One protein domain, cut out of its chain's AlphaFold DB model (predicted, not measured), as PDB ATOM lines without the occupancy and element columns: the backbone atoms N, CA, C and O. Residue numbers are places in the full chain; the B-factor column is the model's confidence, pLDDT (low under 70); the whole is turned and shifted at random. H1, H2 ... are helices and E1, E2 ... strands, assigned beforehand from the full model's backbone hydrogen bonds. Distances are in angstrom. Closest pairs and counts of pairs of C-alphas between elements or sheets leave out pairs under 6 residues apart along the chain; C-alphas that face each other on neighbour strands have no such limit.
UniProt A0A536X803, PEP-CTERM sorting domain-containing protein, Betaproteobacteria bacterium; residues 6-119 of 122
ATOM      1  N   ARG A   6      15.363 -35.339 -36.599       72.25
ATOM      2  CA  ARG A   6      14.489 -36.322 -35.967       72.25
ATOM      3  C   ARG A   6      15.098 -36.742 -34.652       72.25
ATOM      4  O   ARG A   6      16.164 -37.346 -34.632       72.25
ATOM      5  N   CYS A   7      14.457 -36.373 -33.560       68.75
ATOM      6  CA  CYS A   7      15.071 -36.557 -32.265       68.75
ATOM      7  C   CYS A   7      14.035 -36.656 -31.151       68.75
ATOM      8  O   CYS A   7      12.960 -36.057 -31.238       68.75
ATOM      9  N   ILE A   8      14.377 -37.403 -30.103       73.19
ATOM     10  CA  ILE A   8      13.596 -37.446 -28.870       73.19
ATOM     11  C   ILE A   8      14.227 -36.507 -27.857       73.19
ATOM     12  O   ILE A   8      15.437 -36.525 -27.659       73.19
ATOM     13  N   SER A   9      13.393 -35.713 -27.200       68.88
ATOM     14  CA  SER A   9      13.763 -34.893 -26.056       68.88
ATOM     15  C   SER A   9      13.122 -35.461 -24.797       68.88
ATOM     16  O   SER A   9      11.944 -35.801 -24.818       68.88
ATOM     17  N   SER A  10      13.859 -35.528 -23.694       58.47
ATOM     18  CA  SER A  10      13.314 -35.913 -22.385       58.47
ATOM     19  C   SER A  10      13.714 -34.877 -21.341       58.47
ATOM     20  O   SER A  10      14.882 -34.494 -21.268       58.47
ATOM     21  N   SER A  11      12.761 -34.429 -20.529       56.53
ATOM     22  CA  SER A  11      12.996 -33.519 -19.403       56.53
ATOM     23  C   SER A  11      12.515 -34.179 -18.122       56.53
ATOM     24  O   SER A  11      11.334 -34.490 -18.049       56.53
ATOM     25  N   VAL A  12      13.386 -34.385 -17.130       53.78
ATOM     26  CA  VAL A  12      12.979 -35.009 -15.846       53.78
ATOM     27  C   VAL A  12      13.530 -34.294 -14.621       53.78
ATOM     28  O   VAL A  12      13.120 -34.563 -13.501       53.78
ATOM     29  N   LEU A  13      14.440 -33.340 -14.792       48.38
ATOM     30  CA  LEU A  13      15.125 -32.717 -13.664       48.38
ATOM     31  C   LEU A  13      15.215 -31.211 -13.864       48.38
ATOM     32  O   LEU A  13      16.295 -30.700 -14.121       48.38
ATOM     33  N   GLY A  14      14.072 -30.514 -13.805       45.94
ATOM     34  CA  GLY A  14      13.989 -29.053 -13.607       45.94
ATOM     35  C   GLY A  14      14.808 -28.147 -14.544       45.94
ATOM     36  O   GLY A  14      14.923 -26.955 -14.280       45.94
ATOM     37  N   GLY A  15      15.374 -28.689 -15.621       53.44
ATOM     38  CA  GLY A  15      16.286 -28.034 -16.550       53.44
ATOM     39  C   GLY A  15      15.929 -28.367 -17.996       53.44
ATOM     40  O   GLY A  15      15.122 -29.263 -18.257       53.44
ATOM     41  N   ASN A  16      16.506 -27.597 -18.926       52.78
ATOM     42  CA  ASN A  16      16.186 -27.623 -20.355       52.78
ATOM     43  C   ASN A  16      16.056 -29.053 -20.900       52.78
ATOM     44  O   ASN A  16      16.961 -29.869 -20.737       52.78
ATOM     45  N   ALA A  17      14.937 -29.328 -21.577       63.34
ATOM     46  CA  ALA A  17      14.678 -30.595 -22.244       63.34
ATOM     47  C   ALA A  17      15.783 -30.858 -23.283       63.34
ATOM     48  O   ALA A  17      15.826 -30.237 -24.346       63.34
ATOM     49  N   GLY A  18      16.729 -31.722 -22.925       76.75
ATOM     50  CA  GLY A  18      17.830 -32.111 -23.789       76.75
ATOM     51  C   GLY A  18      17.371 -33.156 -24.797       76.75
ATOM     52  O   GLY A  18      16.559 -34.030 -24.485       76.75
ATOM     53  N   VAL A  19      17.923 -33.088 -26.006       87.19
ATOM     54  CA  VAL A  19      17.717 -34.120 -27.018       87.19
ATOM     55  C   VAL A  19      18.491 -35.374 -26.619       87.19
ATOM     56  O   VAL A  19      19.717 -35.381 -26.713       87.19
ATOM     57  N   ALA A  20      17.771 -36.406 -26.183       88.06
ATOM     58  CA  ALA A  20      18.317 -37.644 -25.644       88.06
ATOM     59  C   ALA A  20      19.005 -38.507 -26.702       88.06
ATOM     60  O   ALA A  20      20.083 -39.039 -26.457       88.06
ATOM     61  N   THR A  21      18.413 -38.618 -27.889       89.44
ATOM     62  CA  THR A  21      18.874 -39.531 -28.946       89.44
ATOM     63  C   THR A  21      19.820 -38.854 -29.928       89.44
ATOM     64  O   THR A  21      19.914 -37.628 -29.968       89.44
ATOM     65  N   THR A  22      20.485 -39.642 -30.773       86.12
ATOM     66  CA  THR A  22      21.370 -39.114 -31.820       86.12
ATOM     67  C   THR A  22      20.689 -38.051 -32.688       86.12
ATOM     68  O   THR A  22      19.512 -38.143 -33.043       86.12
ATOM     69  N   VAL A  23      21.462 -37.027 -33.043       83.31
ATOM     70  CA  VAL A  23      21.085 -35.913 -33.923       83.31
ATOM     71  C   VAL A  23      22.025 -35.976 -35.134       83.31
ATOM     72  O   VAL A  23      23.203 -36.269 -34.945       83.31
ATOM     73  N   PRO A  24      21.571 -35.715 -36.374       80.75
ATOM     74  CA  PRO A  24      20.273 -35.173 -36.762       80.75
ATOM     75  C   PRO A  24      19.139 -36.185 -36.809       80.75
ATOM     76  O   PRO A  24      18.008 -35.734 -36.817       80.75
ATOM     77  N   ALA A  25      19.384 -37.491 -36.846       85.25
ATOM     78  CA  ALA A  25      18.326 -38.493 -36.905       85.25
ATOM     79  C   ALA A  25      18.702 -39.750 -36.116       85.25
ATOM     80  O   ALA A  25      19.870 -39.943 -35.761       85.25
ATOM     81  N   PHE A  26      17.716 -40.614 -35.878       87.56
ATOM     82  CA  PHE A  26      17.969 -41.961 -35.375       87.56
ATOM     83  C   PHE A  26      18.853 -42.763 -36.340       87.56
ATOM     84  O   PHE A  26      18.791 -42.537 -37.556       87.56
ATOM     85  N   PRO A  27      19.632 -43.732 -35.831       86.44
ATOM     86  CA  PRO A  27      20.404 -44.637 -36.672       86.44
ATOM     87  C   PRO A  27      19.495 -45.373 -37.665       86.44
ATOM     88  O   PRO A  27      18.484 -45.945 -37.277       86.44
ATOM     89  N   GLY A  28      19.835 -45.343 -38.956       86.38
ATOM     90  CA  GLY A  28      19.061 -46.033 -39.998       86.38
ATOM     91  C   GLY A  28      17.724 -45.380 -40.374       86.38
ATOM     92  O   GLY A  28      16.985 -45.942 -41.180       86.38
ATOM     93  N   PHE A  29      17.397 -44.198 -39.842       86.88
ATOM     94  CA  PHE A  29      16.162 -43.507 -40.214       86.88
ATOM     95  C   PHE A  29      16.171 -43.099 -41.704       86.88
ATOM     96  O   PHE A  29      17.137 -42.469 -42.142       86.88
ATOM     97  N   PRO A  30      15.107 -43.375 -42.489       86.25
ATOM     98  CA  PRO A  30      15.038 -42.983 -43.895       86.25
ATOM     99  C   PRO A  30      15.076 -41.458 -44.071       86.25
ATOM    100  O   PRO A  30      14.142 -40.739 -43.708       86.25
ATOM    101  N   LEU A  31      16.162 -40.946 -44.651       84.38
ATOM    102  CA  LEU A  31      16.329 -39.524 -44.953       84.38
ATOM    103  C   LEU A  31      16.034 -39.237 -46.427       84.38
ATOM    104  O   LEU A  31      16.227 -40.079 -47.295       84.38
ATOM    105  N   GLY A  32      15.553 -38.025 -46.713       78.38
ATOM    106  CA  GLY A  32      15.271 -37.580 -48.084       78.38
ATOM    107  C   GLY A  32      14.000 -38.156 -48.723       78.38
ATOM    108  O   GLY A  32      13.632 -37.715 -49.804       78.38
ATOM    109  N   VAL A  33      13.291 -39.066 -48.053       80.62
ATOM    110  CA  VAL A  33      12.015 -39.636 -48.521       80.62
ATOM    111  C   VAL A  33      10.818 -38.862 -47.972       80.62
ATOM    112  O   VAL A  33      10.922 -38.276 -46.900       80.62
ATOM    113  N   THR A  34       9.685 -38.840 -48.679       75.75
ATOM    114  CA  THR A  34       8.413 -38.229 -48.222       75.75
ATOM    115  C   THR A  34       7.507 -39.198 -47.466       75.75
ATOM    116  O   THR A  34       6.614 -38.761 -46.747       75.75
ATOM    117  N   SER A  35       7.770 -40.497 -47.580       80.62
ATOM    118  CA  SER A  35       7.090 -41.580 -46.875       80.62
ATOM    119  C   SER A  35       8.073 -42.715 -46.608       80.62
ATOM    120  O   SER A  35       9.007 -42.920 -47.383       80.62
ATOM    121  N   GLY A  36       7.848 -43.481 -45.548       82.94
ATOM    122  CA  GLY A  36       8.641 -44.663 -45.242       82.94
ATOM    123  C   GLY A  36       8.260 -45.261 -43.897       82.94
ATOM    124  O   GLY A  36       7.620 -44.605 -43.076       82.94
ATOM    125  N   THR A  37       8.685 -46.499 -43.687       86.94
ATOM    126  CA  THR A  37       8.561 -47.195 -42.406       86.94
ATOM    127  C   THR A  37       9.923 -47.201 -41.732       86.94
ATOM    128  O   THR A  37      10.939 -47.446 -42.382       86.94
ATOM    129  N   TYR A  38       9.944 -46.917 -40.435       87.62
ATOM    130  CA  TYR A  38      11.129 -47.058 -39.605       87.62
ATOM    131  C   TYR A  38      10.777 -47.953 -38.425       87.62
ATOM    132  O   TYR A  38       9.864 -47.637 -37.664       87.62
ATOM    133  N   ASP A  39      11.512 -49.049 -38.302       91.25
ATOM    134  CA  ASP A  39      11.519 -49.928 -37.143       91.25
ATOM    135  C   ASP A  39      12.981 -50.060 -36.712       91.25
ATOM    136  O   ASP A  39      13.860 -50.317 -37.541       91.25
ATOM    137  N   GLY A  40      13.258 -49.780 -35.445       87.38
ATOM    138  CA  GLY A  40      14.611 -49.776 -34.921       87.38
ATOM    139  C   GLY A  40      14.612 -49.941 -33.413       87.38
ATOM    140  O   GLY A  40      13.863 -49.275 -32.697       87.38
ATOM    141  N   VAL A  41      15.500 -50.807 -32.933       90.12
ATOM    142  CA  VAL A  41      15.720 -51.034 -31.506       90.12
ATOM    143  C   VAL A  41      16.910 -50.195 -31.055       90.12
ATOM    144  O   VAL A  41      18.031 -50.388 -31.523       90.12
ATOM    145  N   LEU A  42      16.671 -49.269 -30.127       89.12
ATOM    146  CA  LEU A  42      17.734 -48.528 -29.450       89.12
ATOM    147  C   LEU A  42      18.111 -49.254 -28.159       89.12
ATOM    148  O   LEU A  42      17.295 -49.388 -27.250       89.12
ATOM    149  N   ASN A  43      19.366 -49.692 -28.066       92.50
ATOM    150  CA  ASN A  43      19.902 -50.226 -26.821       92.50
ATOM    151  C   ASN A  43      20.236 -49.065 -25.876       92.50
ATOM    152  O   ASN A  43      21.220 -48.356 -26.097       92.50
ATOM    153  N   LEU A  44      19.436 -48.883 -24.826       90.81
ATOM    154  CA  LEU A  44      19.617 -47.815 -23.841       90.81
ATOM    155  C   LEU A  44      20.888 -47.964 -22.990       90.81
ATOM    156  O   LEU A  44      21.326 -46.976 -22.416       90.81
ATOM    157  N   ALA A  45      21.538 -49.130 -22.982       93.81
ATOM    158  CA  ALA A  45      22.841 -49.313 -22.343       93.81
ATOM    159  C   ALA A  45      24.022 -48.918 -23.256       93.81
ATOM    160  O   ALA A  45      25.176 -48.913 -22.827       93.81
ATOM    161  N   SER A  46      23.767 -48.602 -24.531       92.75
ATOM    162  CA  SER A  46      24.801 -48.228 -25.499       92.75
ATOM    163  C   SER A  46      24.897 -46.715 -25.667       92.75
ATOM    164  O   SER A  46      23.908 -46.049 -25.972       92.75
ATOM    165  N   ALA A  47      26.118 -46.176 -25.588       91.19
ATOM    166  CA  ALA A  47      26.389 -44.767 -25.882       91.19
ATOM    167  C   ALA A  47      25.950 -44.355 -27.301       91.19
ATOM    168  O   ALA A  47      25.583 -43.204 -27.515       91.19
ATOM    169  N   ALA A  48      25.941 -45.293 -28.258       90.56
ATOM    170  CA  ALA A  48      25.551 -45.036 -29.646       90.56
ATOM    171  C   ALA A  48      24.065 -44.667 -29.812       90.56
ATOM    172  O   ALA A  48      23.678 -44.135 -30.850       90.56
ATOM    173  N   SER A  49      23.236 -44.938 -28.802       91.00
ATOM    174  CA  SER A  49      21.813 -44.586 -28.798       91.00
ATOM    175  C   SER A  49      21.561 -43.128 -28.405       91.00
ATOM    176  O   SER A  49      20.477 -42.600 -28.671       91.00
ATOM    177  N   TYR A  50      22.546 -42.464 -27.792       90.94
ATOM    178  CA  TYR A  50      22.379 -41.141 -27.205       90.94
ATOM    179  C   TYR A  50      23.138 -40.054 -27.953       90.94
ATOM    180  O   TYR A  50      24.150 -40.276 -28.614       90.94
ATOM    181  N   ASN A  51      22.667 -38.825 -27.780       91.19
ATOM    182  CA  ASN A  51      23.461 -37.643 -28.062       91.19
ATOM    183  C   ASN A  51      24.569 -37.501 -26.998       91.19
ATOM    184  O   ASN A  51      24.242 -37.441 -25.809       91.19
ATOM    185  N   PRO A  52      25.853 -37.361 -27.371       91.12
ATOM    186  CA  PRO A  52      26.928 -37.112 -26.410       91.12
ATOM    187  C   PRO A  52      26.657 -35.913 -25.489       91.12
ATOM    188  O   PRO A  52      26.938 -35.985 -24.296       91.12
ATOM    189  N   ALA A  53      26.020 -34.850 -25.999       90.06
ATOM    190  CA  ALA A  53      25.646 -33.694 -25.184       90.06
ATOM    191  C   ALA A  53      24.613 -34.040 -24.098       90.06
ATOM    192  O   ALA A  53      24.648 -33.468 -23.010       90.06
ATOM    193  N   PHE A  54      23.716 -34.993 -24.365       89.25
ATOM    194  CA  PHE A  54      22.760 -35.478 -23.372       89.25
ATOM    195  C   PHE A  54      23.443 -36.318 -22.295       89.25
ATOM    196  O   PHE A  54      23.128 -36.155 -21.120       89.25
ATOM    197  N   ILE A  55      24.411 -37.161 -22.665       90.62
ATOM    198  CA  ILE A  55      25.215 -37.908 -21.688       90.62
ATOM    199  C   ILE A  55      25.946 -36.929 -20.762       90.62
ATOM    200  O   ILE A  55      25.832 -37.034 -19.543       90.62
ATOM    201  N   THR A  56      26.642 -35.934 -21.321       90.88
ATOM    202  CA  THR A  56      27.368 -34.925 -20.533       90.88
ATOM    203  C   THR A  56      26.440 -34.128 -19.612       90.88
ATOM    204  O   THR A  56      26.779 -33.919 -18.450       90.88
ATOM    205  N   ALA A  57      25.258 -33.727 -20.091       88.25
ATOM    206  CA  ALA A  57      24.296 -32.957 -19.299       88.25
ATOM    207  C   ALA A  57      23.681 -33.744 -18.127       88.25
ATOM    208  O   ALA A  57      23.236 -33.134 -17.159       88.25
ATOM    209  N   ASN A  58      23.671 -35.079 -18.190       87.12
ATOM    210  CA  ASN A  58      23.040 -35.950 -17.193       87.12
ATOM    211  C   ASN A  58      24.062 -36.736 -16.355       87.12
ATOM    212  O   ASN A  58      23.783 -37.847 -15.923       87.12
ATOM    213  N   GLY A  59      25.243 -36.157 -16.117       85.25
ATOM    214  CA  GLY A  59      26.257 -36.716 -15.210       85.25
ATOM    215  C   GLY A  59      27.399 -37.481 -15.891       85.25
ATOM    216  O   GLY A  59      28.285 -37.997 -15.218       85.25
ATOM    217  N   GLY A  60      27.439 -37.499 -17.227       87.00
ATOM    218  CA  GLY A  60      28.602 -37.951 -17.996       87.00
ATOM    219  C   GLY A  60      28.710 -39.464 -18.187       87.00
ATOM    220  O   GLY A  60      29.677 -39.923 -18.793       87.00
ATOM    221  N   SER A  61      27.728 -40.240 -17.724       91.69
ATOM    222  CA  SER A  61      27.684 -41.695 -17.902       91.69
ATOM    223  C   SER A  61      26.433 -42.149 -18.656       91.69
ATOM    224  O   SER A  61      25.359 -41.557 -18.537       91.69
ATOM    225  N   VAL A  62      26.560 -43.239 -19.422       92.94
ATOM    226  CA  VAL A  62      25.429 -43.836 -20.157       92.94
ATOM    227  C   VAL A  62      24.359 -44.351 -19.196       92.94
ATOM    228  O   VAL A  62      23.180 -44.152 -19.449       92.94
ATOM    229  N   ALA A  63      24.759 -44.923 -18.057       93.25
ATOM    230  CA  ALA A  63      23.828 -45.426 -17.050       93.25
ATOM    231  C   ALA A  63      22.940 -44.315 -16.457       93.25
ATOM    232  O   ALA A  63      21.748 -44.519 -16.236       93.25
ATOM    233  N   GLN A  64      23.491 -43.118 -16.224       90.44
ATOM    234  CA  GLN A  64      22.684 -41.987 -15.759       90.44
ATOM    235  C   GLN A  64      21.802 -41.419 -16.873       90.44
ATOM    236  O   GLN A  64      20.643 -41.095 -16.619       90.44
ATOM    237  N   ALA A  65      22.312 -41.343 -18.106       90.50
ATOM    238  CA  ALA A  65      21.509 -40.944 -19.260       90.50
ATOM    239  C   ALA A  65      20.305 -41.882 -19.458       90.50
ATOM    240  O   ALA A  65      19.190 -41.409 -19.665       90.50
ATOM    241  N   GLU A  66      20.514 -43.192 -19.320       92.31
ATOM    242  CA  GLU A  66      19.465 -44.212 -19.343       92.31
ATOM    243  C   GLU A  66      18.444 -44.003 -18.225       92.31
ATOM    244  O   GLU A  66      17.248 -43.913 -18.498       92.31
ATOM    245  N   ALA A  67      18.898 -43.863 -16.976       90.94
ATOM    246  CA  ALA A  67      18.011 -43.666 -15.834       90.94
ATOM    247  C   ALA A  67      17.133 -42.413 -15.994       90.94
ATOM    248  O   ALA A  67      15.922 -42.469 -15.770       90.94
ATOM    249  N   VAL A  68      17.721 -41.294 -16.432       89.31
ATOM    250  CA  VAL A  68      16.982 -40.050 -16.684       89.31
ATOM    251  C   VAL A  68      16.019 -40.216 -17.856       89.31
ATOM    252  O   VAL A  68      14.871 -39.789 -17.771       89.31
ATOM    253  N   PHE A  69      16.445 -40.859 -18.942       89.31
ATOM    254  CA  PHE A  69      15.584 -41.080 -20.098       89.31
ATOM    255  C   PHE A  69      14.361 -41.941 -19.745       89.31
ATOM    256  O   PHE A  69      13.228 -41.563 -20.050       89.31
ATOM    257  N   ILE A  70      14.566 -43.051 -19.028       89.75
ATOM    258  CA  ILE A  70      13.492 -43.940 -18.567       89.75
ATOM    259  C   ILE A  70      12.557 -43.209 -17.604       89.75
ATOM    260  O   ILE A  70      11.339 -43.283 -17.764       89.75
ATOM    261  N   ALA A  71      13.092 -42.457 -16.641       88.75
ATOM    262  CA  ALA A  71      12.267 -41.690 -15.711       88.75
ATOM    263  C   ALA A  71      11.359 -40.682 -16.442       88.75
ATOM    264  O   ALA A  71      10.211 -40.469 -16.045       88.75
ATOM    265  N   GLY A  72      11.824 -40.119 -17.560       86.75
ATOM    266  CA  GLY A  72      11.043 -39.197 -18.383       86.75
ATOM    267  C   GLY A  72      10.008 -39.897 -19.238       86.75
ATOM    268  O   GLY A  72       8.951 -39.332 -19.517       86.75
ATOM    269  N   LEU A  73      10.290 -41.129 -19.656       87.75
ATOM    270  CA  LEU A  73       9.336 -41.974 -20.359       87.75
ATOM    271  C   LEU A  73       8.170 -42.328 -19.426       87.75
ATOM    272  O   LEU A  73       7.013 -42.097 -19.770       87.75
ATOM    273  N   LEU A  74       8.488 -42.791 -18.214       87.44
ATOM    274  CA  LEU A  74       7.513 -43.149 -17.179       87.44
ATOM    275  C   LEU A  74       6.707 -41.937 -16.692       87.44
ATOM    276  O   LEU A  74       5.522 -42.058 -16.400       87.44
ATOM    277  N   SER A  75       7.316 -40.749 -16.675       86.31
ATOM    278  CA  SER A  75       6.631 -39.503 -16.306       86.31
ATOM    279  C   SER A  75       5.808 -38.888 -17.449       86.31
ATOM    280  O   SER A  75       5.238 -37.814 -17.275       86.31
ATOM    281  N   ASN A  76       5.739 -39.527 -18.626       85.75
ATOM    282  CA  ASN A  76       5.123 -38.978 -19.847       85.75
ATOM    283  C   ASN A  76       5.698 -37.608 -20.276       85.75
ATOM    284  O   ASN A  76       5.016 -36.797 -20.901       85.75
ATOM    285  N   GLN A  77       6.964 -37.345 -19.952       86.31
ATOM    286  CA  GLN A  77       7.691 -36.105 -20.268       86.31
ATOM    287  C   GLN A  77       8.646 -36.272 -21.456       86.31
ATOM    288  O   GLN A  77       9.461 -35.394 -21.750       86.31
ATOM    289  N   THR A  78       8.565 -37.407 -22.147       87.88
ATOM    290  CA  THR A  78       9.399 -37.693 -23.312       87.88
ATOM    291  C   THR A  78       8.668 -37.312 -24.580       87.88
ATOM    292  O   THR A  78       7.549 -37.747 -24.836       87.88
ATOM    293  N   TYR A  79       9.321 -36.492 -25.387       87.00
ATOM    294  CA  TYR A  79       8.754 -35.856 -26.552       87.00
ATOM    295  C   TYR A  79       9.478 -36.292 -27.820       87.00
ATOM    296  O   TYR A  79      10.687 -36.102 -27.950       87.00
ATOM    297  N   LEU A  80       8.736 -36.839 -28.779       87.50
ATOM    298  CA  LEU A  80       9.251 -37.170 -30.099       87.50
ATOM    299  C   LEU A  80       8.905 -36.045 -31.074       87.50
ATOM    300  O   LEU A  80       7.731 -35.716 -31.268       87.50
ATOM    301  N   ASN A  81       9.935 -35.502 -31.728       86.00
ATOM    302  CA  ASN A  81       9.756 -34.563 -32.824       86.00
ATOM    303  C   ASN A  81      10.379 -35.071 -34.119       86.00
ATOM    304  O   ASN A  81      11.561 -35.418 -34.209       86.00
ATOM    305  N   ILE A  82       9.557 -35.021 -35.150       84.06
ATOM    306  CA  ILE A  82       9.838 -35.404 -36.514       84.06
ATOM    307  C   ILE A  82       9.717 -34.121 -37.340       84.06
ATOM    308  O   ILE A  82       8.609 -33.645 -37.538       84.06
ATOM    309  N   HIS A  83      10.823 -33.539 -37.824       81.38
ATOM    310  CA  HIS A  83      10.776 -32.305 -38.621       81.38
ATOM    311  C   HIS A  83      11.603 -32.368 -39.909       81.38
ATOM    312  O   HIS A  83      12.413 -33.277 -40.122       81.38
ATOM    313  N   THR A  84      11.361 -31.398 -40.785       77.44
ATOM    314  CA  THR A  84      12.132 -31.134 -42.006       77.44
ATOM    315  C   THR A  84      12.523 -29.667 -42.049       77.44
ATOM    316  O   THR A  84      12.080 -28.878 -41.219       77.44
ATOM    317  N   VAL A  85      13.362 -29.280 -43.010       76.44
ATOM    318  CA  VAL A  85      13.730 -27.864 -43.176       76.44
ATOM    319  C   VAL A  85      12.532 -26.998 -43.581       76.44
ATOM    320  O   VAL A  85      12.492 -25.827 -43.234       76.44
ATOM    321  N   ASN A  86      11.551 -27.574 -44.289       78.88
ATOM    322  CA  ASN A  86      10.329 -26.884 -44.707       78.88
ATOM    323  C   ASN A  86       9.314 -26.761 -43.565       78.88
ATOM    324  O   ASN A  86       8.545 -25.806 -43.531       78.88
ATOM    325  N   PHE A  87       9.346 -27.696 -42.613       78.88
ATOM    326  CA  PHE A  87       8.501 -27.697 -41.422       78.88
ATOM    327  C   PHE A  87       9.371 -27.755 -40.161       78.88
ATOM    328  O   PHE A  87       9.389 -28.777 -39.468       78.88
ATOM    329  N   PRO A  88      10.108 -26.674 -39.836       76.19
ATOM    330  CA  PRO A  88      11.051 -26.665 -38.716       76.19
ATOM    331  C   PRO A  88      10.354 -26.837 -37.360       76.19
ATOM    332  O   PRO A  88      10.951 -27.347 -36.415       76.19
ATOM    333  N   GLY A  89       9.070 -26.470 -37.276       72.00
ATOM    334  CA  GLY A  89       8.230 -26.678 -36.096       72.00
ATOM    335  C   GLY A  89       7.808 -28.132 -35.848       72.00
ATOM    336  O   GLY A  89       7.249 -28.397 -34.788       72.00
ATOM    337  N   GLY A  90       8.074 -29.062 -36.772       73.56
ATOM    338  CA  GLY A  90       7.653 -30.467 -36.692       73.56
ATOM    339  C   GLY A  90       6.515 -30.823 -37.647       73.56
ATOM    340  O   GLY A  90       5.490 -30.154 -37.675       73.56
ATOM    341  N   GLU A  91       6.703 -31.906 -38.401       79.31
ATOM    342  CA  GLU A  91       5.693 -32.569 -39.239       79.31
ATOM    343  C   GLU A  91       4.851 -33.570 -38.427       79.31
ATOM    344  O   GLU A  91       3.653 -33.686 -38.648       79.31
ATOM    345  N   ILE A  92       5.465 -34.292 -37.476       82.69
ATOM    346  CA  ILE A  92       4.804 -35.257 -36.573       82.69
ATOM    347  C   ILE A  92       5.372 -35.057 -35.171       82.69
ATOM    348  O   ILE A  92       6.582 -34.905 -34.979       82.69
ATOM    349  N   ARG A  93       4.481 -34.991 -34.185       85.94
ATOM    350  CA  ARG A  93       4.789 -34.504 -32.842       85.94
ATOM    351  C   ARG A  93       3.923 -35.237 -31.834       85.94
ATOM    352  O   ARG A  93       2.702 -35.201 -31.954       85.94
ATOM    353  N   ALA A  94       4.534 -35.873 -30.844       84.69
ATOM    354  CA  ALA A  94       3.789 -36.533 -29.779       84.69
ATOM    355  C   ALA A  94       4.636 -36.695 -28.516       84.69
ATOM    356  O   ALA A  94       5.859 -36.826 -28.583       84.69
ATOM    357  N   PHE A  95       3.961 -36.734 -27.370       86.75
ATOM    358  CA  PHE A  95       4.549 -37.289 -26.158       86.75
ATOM    359  C   PHE A  95       4.478 -38.811 -26.222       86.75
ATOM    360  O   PHE A  95       3.435 -39.376 -26.559       86.75
ATOM    361  N   LEU A  96       5.591 -39.462 -25.905       87.00
ATOM    362  CA  LEU A  96       5.630 -40.904 -25.741       87.00
ATOM    363  C   LEU A  96       4.905 -41.252 -24.446       87.00
ATOM    364  O   LEU A  96       5.187 -40.678 -23.394       87.00
ATOM    365  N   ARG A  97       3.960 -42.183 -24.550       84.19
ATOM    366  CA  ARG A  97       3.232 -42.734 -23.413       84.19
ATOM    367  C   ARG A  97       3.665 -44.168 -23.205       84.19
ATOM    368  O   ARG A  97       3.653 -44.950 -24.154       84.19
ATOM    369  N   VAL A  98       4.011 -44.499 -21.970       81.94
ATOM    370  CA  VAL A  98       4.177 -45.890 -21.552       81.94
ATOM    371  C   VAL A  98       2.793 -46.394 -21.161       81.94
ATOM    372  O   VAL A  98       2.175 -45.798 -20.279       81.94
ATOM    373  N   PRO A  99       2.255 -47.426 -21.830       79.56
ATOM    374  CA  PRO A  99       1.008 -48.036 -21.401       79.56
ATOM    375  C   PRO A  99       1.149 -48.539 -19.965       79.56
ATOM    376  O   PRO A  99       2.112 -49.237 -19.644       79.56
ATOM    377  N   GLU A 100       0.183 -48.191 -19.116       78.56
ATOM    378  CA  GLU A 100       0.123 -48.734 -17.763       78.56
ATOM    379  C   GLU A 100       0.051 -50.270 -17.823       78.56
ATOM    380  O   GLU A 100      -0.649 -50.821 -18.685       78.56
ATOM    381  N   PRO A 101       0.746 -50.992 -16.928       78.00
ATOM    382  CA  PRO A 101       0.730 -52.445 -16.937       78.00
ATOM    383  C   PRO A 101      -0.693 -53.007 -16.797       78.00
ATOM    384  O   PRO A 101      -1.454 -52.613 -15.911       78.00
ATOM    385  N   ALA A 102      -1.033 -54.018 -17.606       84.00
ATOM    386  CA  ALA A 102      -2.317 -54.730 -17.519       84.00
ATOM    387  C   ALA A 102      -2.572 -55.365 -16.134       84.00
ATOM    388  O   ALA A 102      -3.699 -55.741 -15.809       84.00
ATOM    389  N   THR A 103      -1.541 -55.451 -15.289       82.75
ATOM    390  CA  THR A 103      -1.639 -55.893 -13.896       82.75
ATOM    391  C   THR A 103      -2.579 -55.024 -13.067       82.75
ATOM    392  O   THR A 103      -3.244 -55.568 -12.196       82.75
ATOM    393  N   LEU A 104      -2.714 -53.722 -13.350       84.81
ATOM    394  CA  LEU A 104      -3.670 -52.858 -12.643       84.81
ATOM    395  C   LEU A 104      -5.119 -53.241 -12.954       84.81
ATOM    396  O   LEU A 104      -5.954 -53.309 -12.052       84.81
ATOM    397  N   VAL A 105      -5.408 -53.556 -14.219       88.69
ATOM    398  CA  VAL A 105      -6.722 -54.066 -14.630       88.69
ATOM    399  C   VAL A 105      -6.979 -55.420 -13.973       88.69
ATOM    400  O   VAL A 105      -8.045 -55.633 -13.400       88.69
ATOM    401  N   LEU A 106      -5.987 -56.314 -13.986       90.19
ATOM    402  CA  LEU A 106      -6.103 -57.635 -13.372       90.19
ATOM    403  C   LEU A 106      -6.317 -57.549 -11.854       90.19
ATOM    404  O   LEU A 106      -7.141 -58.272 -11.299       90.19
ATOM    405  N   PHE A 107      -5.617 -56.630 -11.190       90.62
ATOM    406  CA  PHE A 107      -5.776 -56.342  -9.769       90.62
ATOM    407  C   PHE A 107      -7.174 -55.796  -9.463       90.62
ATOM    408  O   PHE A 107      -7.828 -56.268  -8.533       90.62
ATOM    409  N   GLY A 108      -7.684 -54.873 -10.285       90.88
ATOM    410  CA  GLY A 108      -9.056 -54.376 -10.179       90.88
ATOM    411  C   GLY A 108     -10.100 -55.485 -10.340       90.88
ATOM    412  O   GLY A 108     -11.036 -55.572  -9.543       90.88
ATOM    413  N   ILE A 109      -9.909 -56.383 -11.310       94.19
ATOM    414  CA  ILE A 109     -10.777 -57.553 -11.517       94.19
ATOM    415  C   ILE A 109     -10.705 -58.505 -10.314       94.19
ATOM    416  O   ILE A 109     -11.741 -58.980  -9.850       94.19
ATOM    417  N   ALA A 110      -9.512 -58.754  -9.771       93.94
ATOM    418  CA  ALA A 110      -9.330 -59.612  -8.603       93.94
ATOM    419  C   ALA A 110     -10.044 -59.049  -7.363       93.94
ATOM    420  O   ALA A 110     -10.783 -59.773  -6.694       93.94
ATOM    421  N   LEU A 111      -9.892 -57.749  -7.087       94.69
ATOM    422  CA  LEU A 111     -10.590 -57.081  -5.988       94.69
ATOM    423  C   LEU A 111     -12.111 -57.116  -6.169       94.69
ATOM    424  O   LEU A 111     -12.832 -57.412  -5.214       94.69
ATOM    425  N   ALA A 112     -12.604 -56.872  -7.387       92.50
ATOM    426  CA  ALA A 112     -14.024 -56.979  -7.695       92.50
ATOM    427  C   ALA A 112     -14.541 -58.408  -7.451       92.50
ATOM    428  O   ALA A 112     -15.553 -58.583  -6.776       92.50
ATOM    429  N   GLY A 113     -13.820 -59.435  -7.912       91.75
ATOM    430  CA  GLY A 113     -14.162 -60.840  -7.675       91.75
ATOM    431  C   GLY A 113     -14.240 -61.202  -6.184       91.75
ATOM    432  O   GLY A 113     -15.190 -61.855  -5.746       91.75
ATOM    433  N   VAL A 114     -13.299 -60.717  -5.367       92.19
ATOM    434  CA  VAL A 114     -13.339 -60.904  -3.904       92.19
ATOM    435  C   VAL A 114     -14.522 -60.161  -3.274       92.19
ATOM    436  O   VAL A 114     -15.201 -60.701  -2.402       92.19
ATOM    437  N   ALA A 115     -14.827 -58.944  -3.722       88.88
ATOM    438  CA  ALA A 115     -15.981 -58.194  -3.226       88.88
ATOM    439  C   ALA A 115     -17.315 -58.881  -3.578       88.88
ATOM    440  O   ALA A 115     -18.218 -58.936  -2.742       88.88
ATOM    441  N   PHE A 116     -17.430 -59.459  -4.778       87.81
ATOM    442  CA  PHE A 116     -18.609 -60.218  -5.199       87.81
ATOM    443  C   PHE A 116     -18.804 -61.506  -4.394       87.81
ATOM    444  O   PHE A 116     -19.938 -61.833  -4.052       87.81
ATOM    445  N   THR A 117     -17.727 -62.212  -4.039       84.69
ATOM    446  CA  THR A 117     -17.817 -63.433  -3.213       84.69
ATOM    447  C   THR A 117     -18.121 -63.149  -1.741       84.69
ATOM    448  O   THR A 117     -18.669 -64.012  -1.060       84.69
ATOM    449  N   ARG A 118     -17.818 -61.940  -1.249       82.00
ATOM    450  CA  ARG A 118     -18.092 -61.508   0.132       82.00
ATOM    451  C   ARG A 118     -19.459 -60.851   0.341       82.00
ATOM    452  O   ARG A 118     -19.775 -60.505   1.477       82.00
ATOM    453  N   ARG A 119     -20.277 -60.667  -0.704       77.94
ATOM    454  CA  ARG A 119     -21.648 -60.161  -0.524       77.94
ATOM    455  C   ARG A 119     -22.476 -61.191   0.265       77.94
ATOM    456  O   ARG A 119     -22.607 -62.319  -0.214       77.94
TER     457      ARG A 119
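AT A GLANCE: This is residues 6 to 119 of the 122 residues of the protein "PEP-CTERM sorting domain-containing protein" of Betaproteobacteria bacterium (UniProt A0A536X803). A small body with one helix on a long arm: residues 101 to 119, most of them in H3, stick out from the body and make the longest axis. In the body, a small three-stranded sheet has one end of H2 close to it, the short helix H1 sits at the other end of H2, and a long looping stretch without named elements, residues 11 to 51, runs from near H2 to the far end of the sheet and back. The printed part has 114 residues, with E1, H1, H2, E2, E3 and H3 in that order along the chain; the sheet runs E1, E2, E3 and is antiparallel throughout. The class is mixed, helices and strands, though under half of the residues, 49 of 114, are in named elements. The whole is loose, with a radius of gyration of the C-alphas of 18.8 A, and elongated, spanning 64 by 37 by 24 A.

HOW THE PARTS SIT: The printed part begins with E1, residues 6 to 10, an edge strand of the sheet. Its neighbour is the inner strand E2, residues 78 to 83, antiparallel to it at 160 degrees; N 9 and O 79 are 2.8 A apart and N 81 and O 7 are 3.1 A apart, both within hydrogen-bond range. Residues 9 to 10 of E1 also pair with residues 18 to 19, antiparallel. The other edge strand is E3, residues 92 to 95, which forms a hairpin with E2, antiparallel at 177 degrees; N 80 and O 94 are within hydrogen-bond range at 2.9 A. H2, residues 62 to 74, is on one face of the sheet at a height over the sheet of 7.1 A, an arrangement of two layers, helix on one face of a sheet. It is over none of the strands, but only just, with 2 of its C-alphas falling on E1. Its residues 68 to 73 make the pairs of C-alphas within 10 A with the sheet, 9 with E1, 6 with E2 and 1 with E3; the closest C-alphas of H2 and E1 are those of Gly 72 and Ser 10, 5.7 A apart. H1, residues 52 to 57, is not on the sheet. It touches residues 62 to 65 of H2, the closest C-alphas being those of Ile 55 and Ala 65, 5.4 A apart, and the two helices are about perpendicular at 77 degrees. H3, residues 103 to 117, is not on the sheet and touches no helix; it is apart from E1, H1, H2 and E2. In H1, H2 and H3 every O i to N i+4 pair is within hydrogen-bond range.

IN THESE COORDINATES: E1 begins at C-alpha 6, at (14.489, -36.322, -35.967), and is 13.6 A from first to last C-alpha. H1 is 8.6 A long. H2 measures 18.2 A, from C-alpha 62 at (25.429, -43.836, -20.157) to C-alpha 74. E2, the longest strand by residues, is 16.3 A long, and E3 is 10.6 A. H3, the longest helix by residues, is 20.8 A long and ends at C-alpha 117, at (-17.817, -63.433, -3.213).

THE WHOLE: The C-alphas of Gly 32 and Arg 119 are the two farthest apart, at 64.3 A. Without residues 101 to 119, which stand free, the body has 95 residues, spans 37 by 26 by 25 A and has a radius of gyration of 13.3 A. The printed part has no cut. The link from E1 to H1, 41 residues, is long; the links from H1 to H2 and from H2 to E2 are tight, and those from E2 to E3 and from E3 to H3 are short. The mean pLDDT of the printed part is 83.6, and 10 residues are under 70: residue 7 and residues 9 to 17.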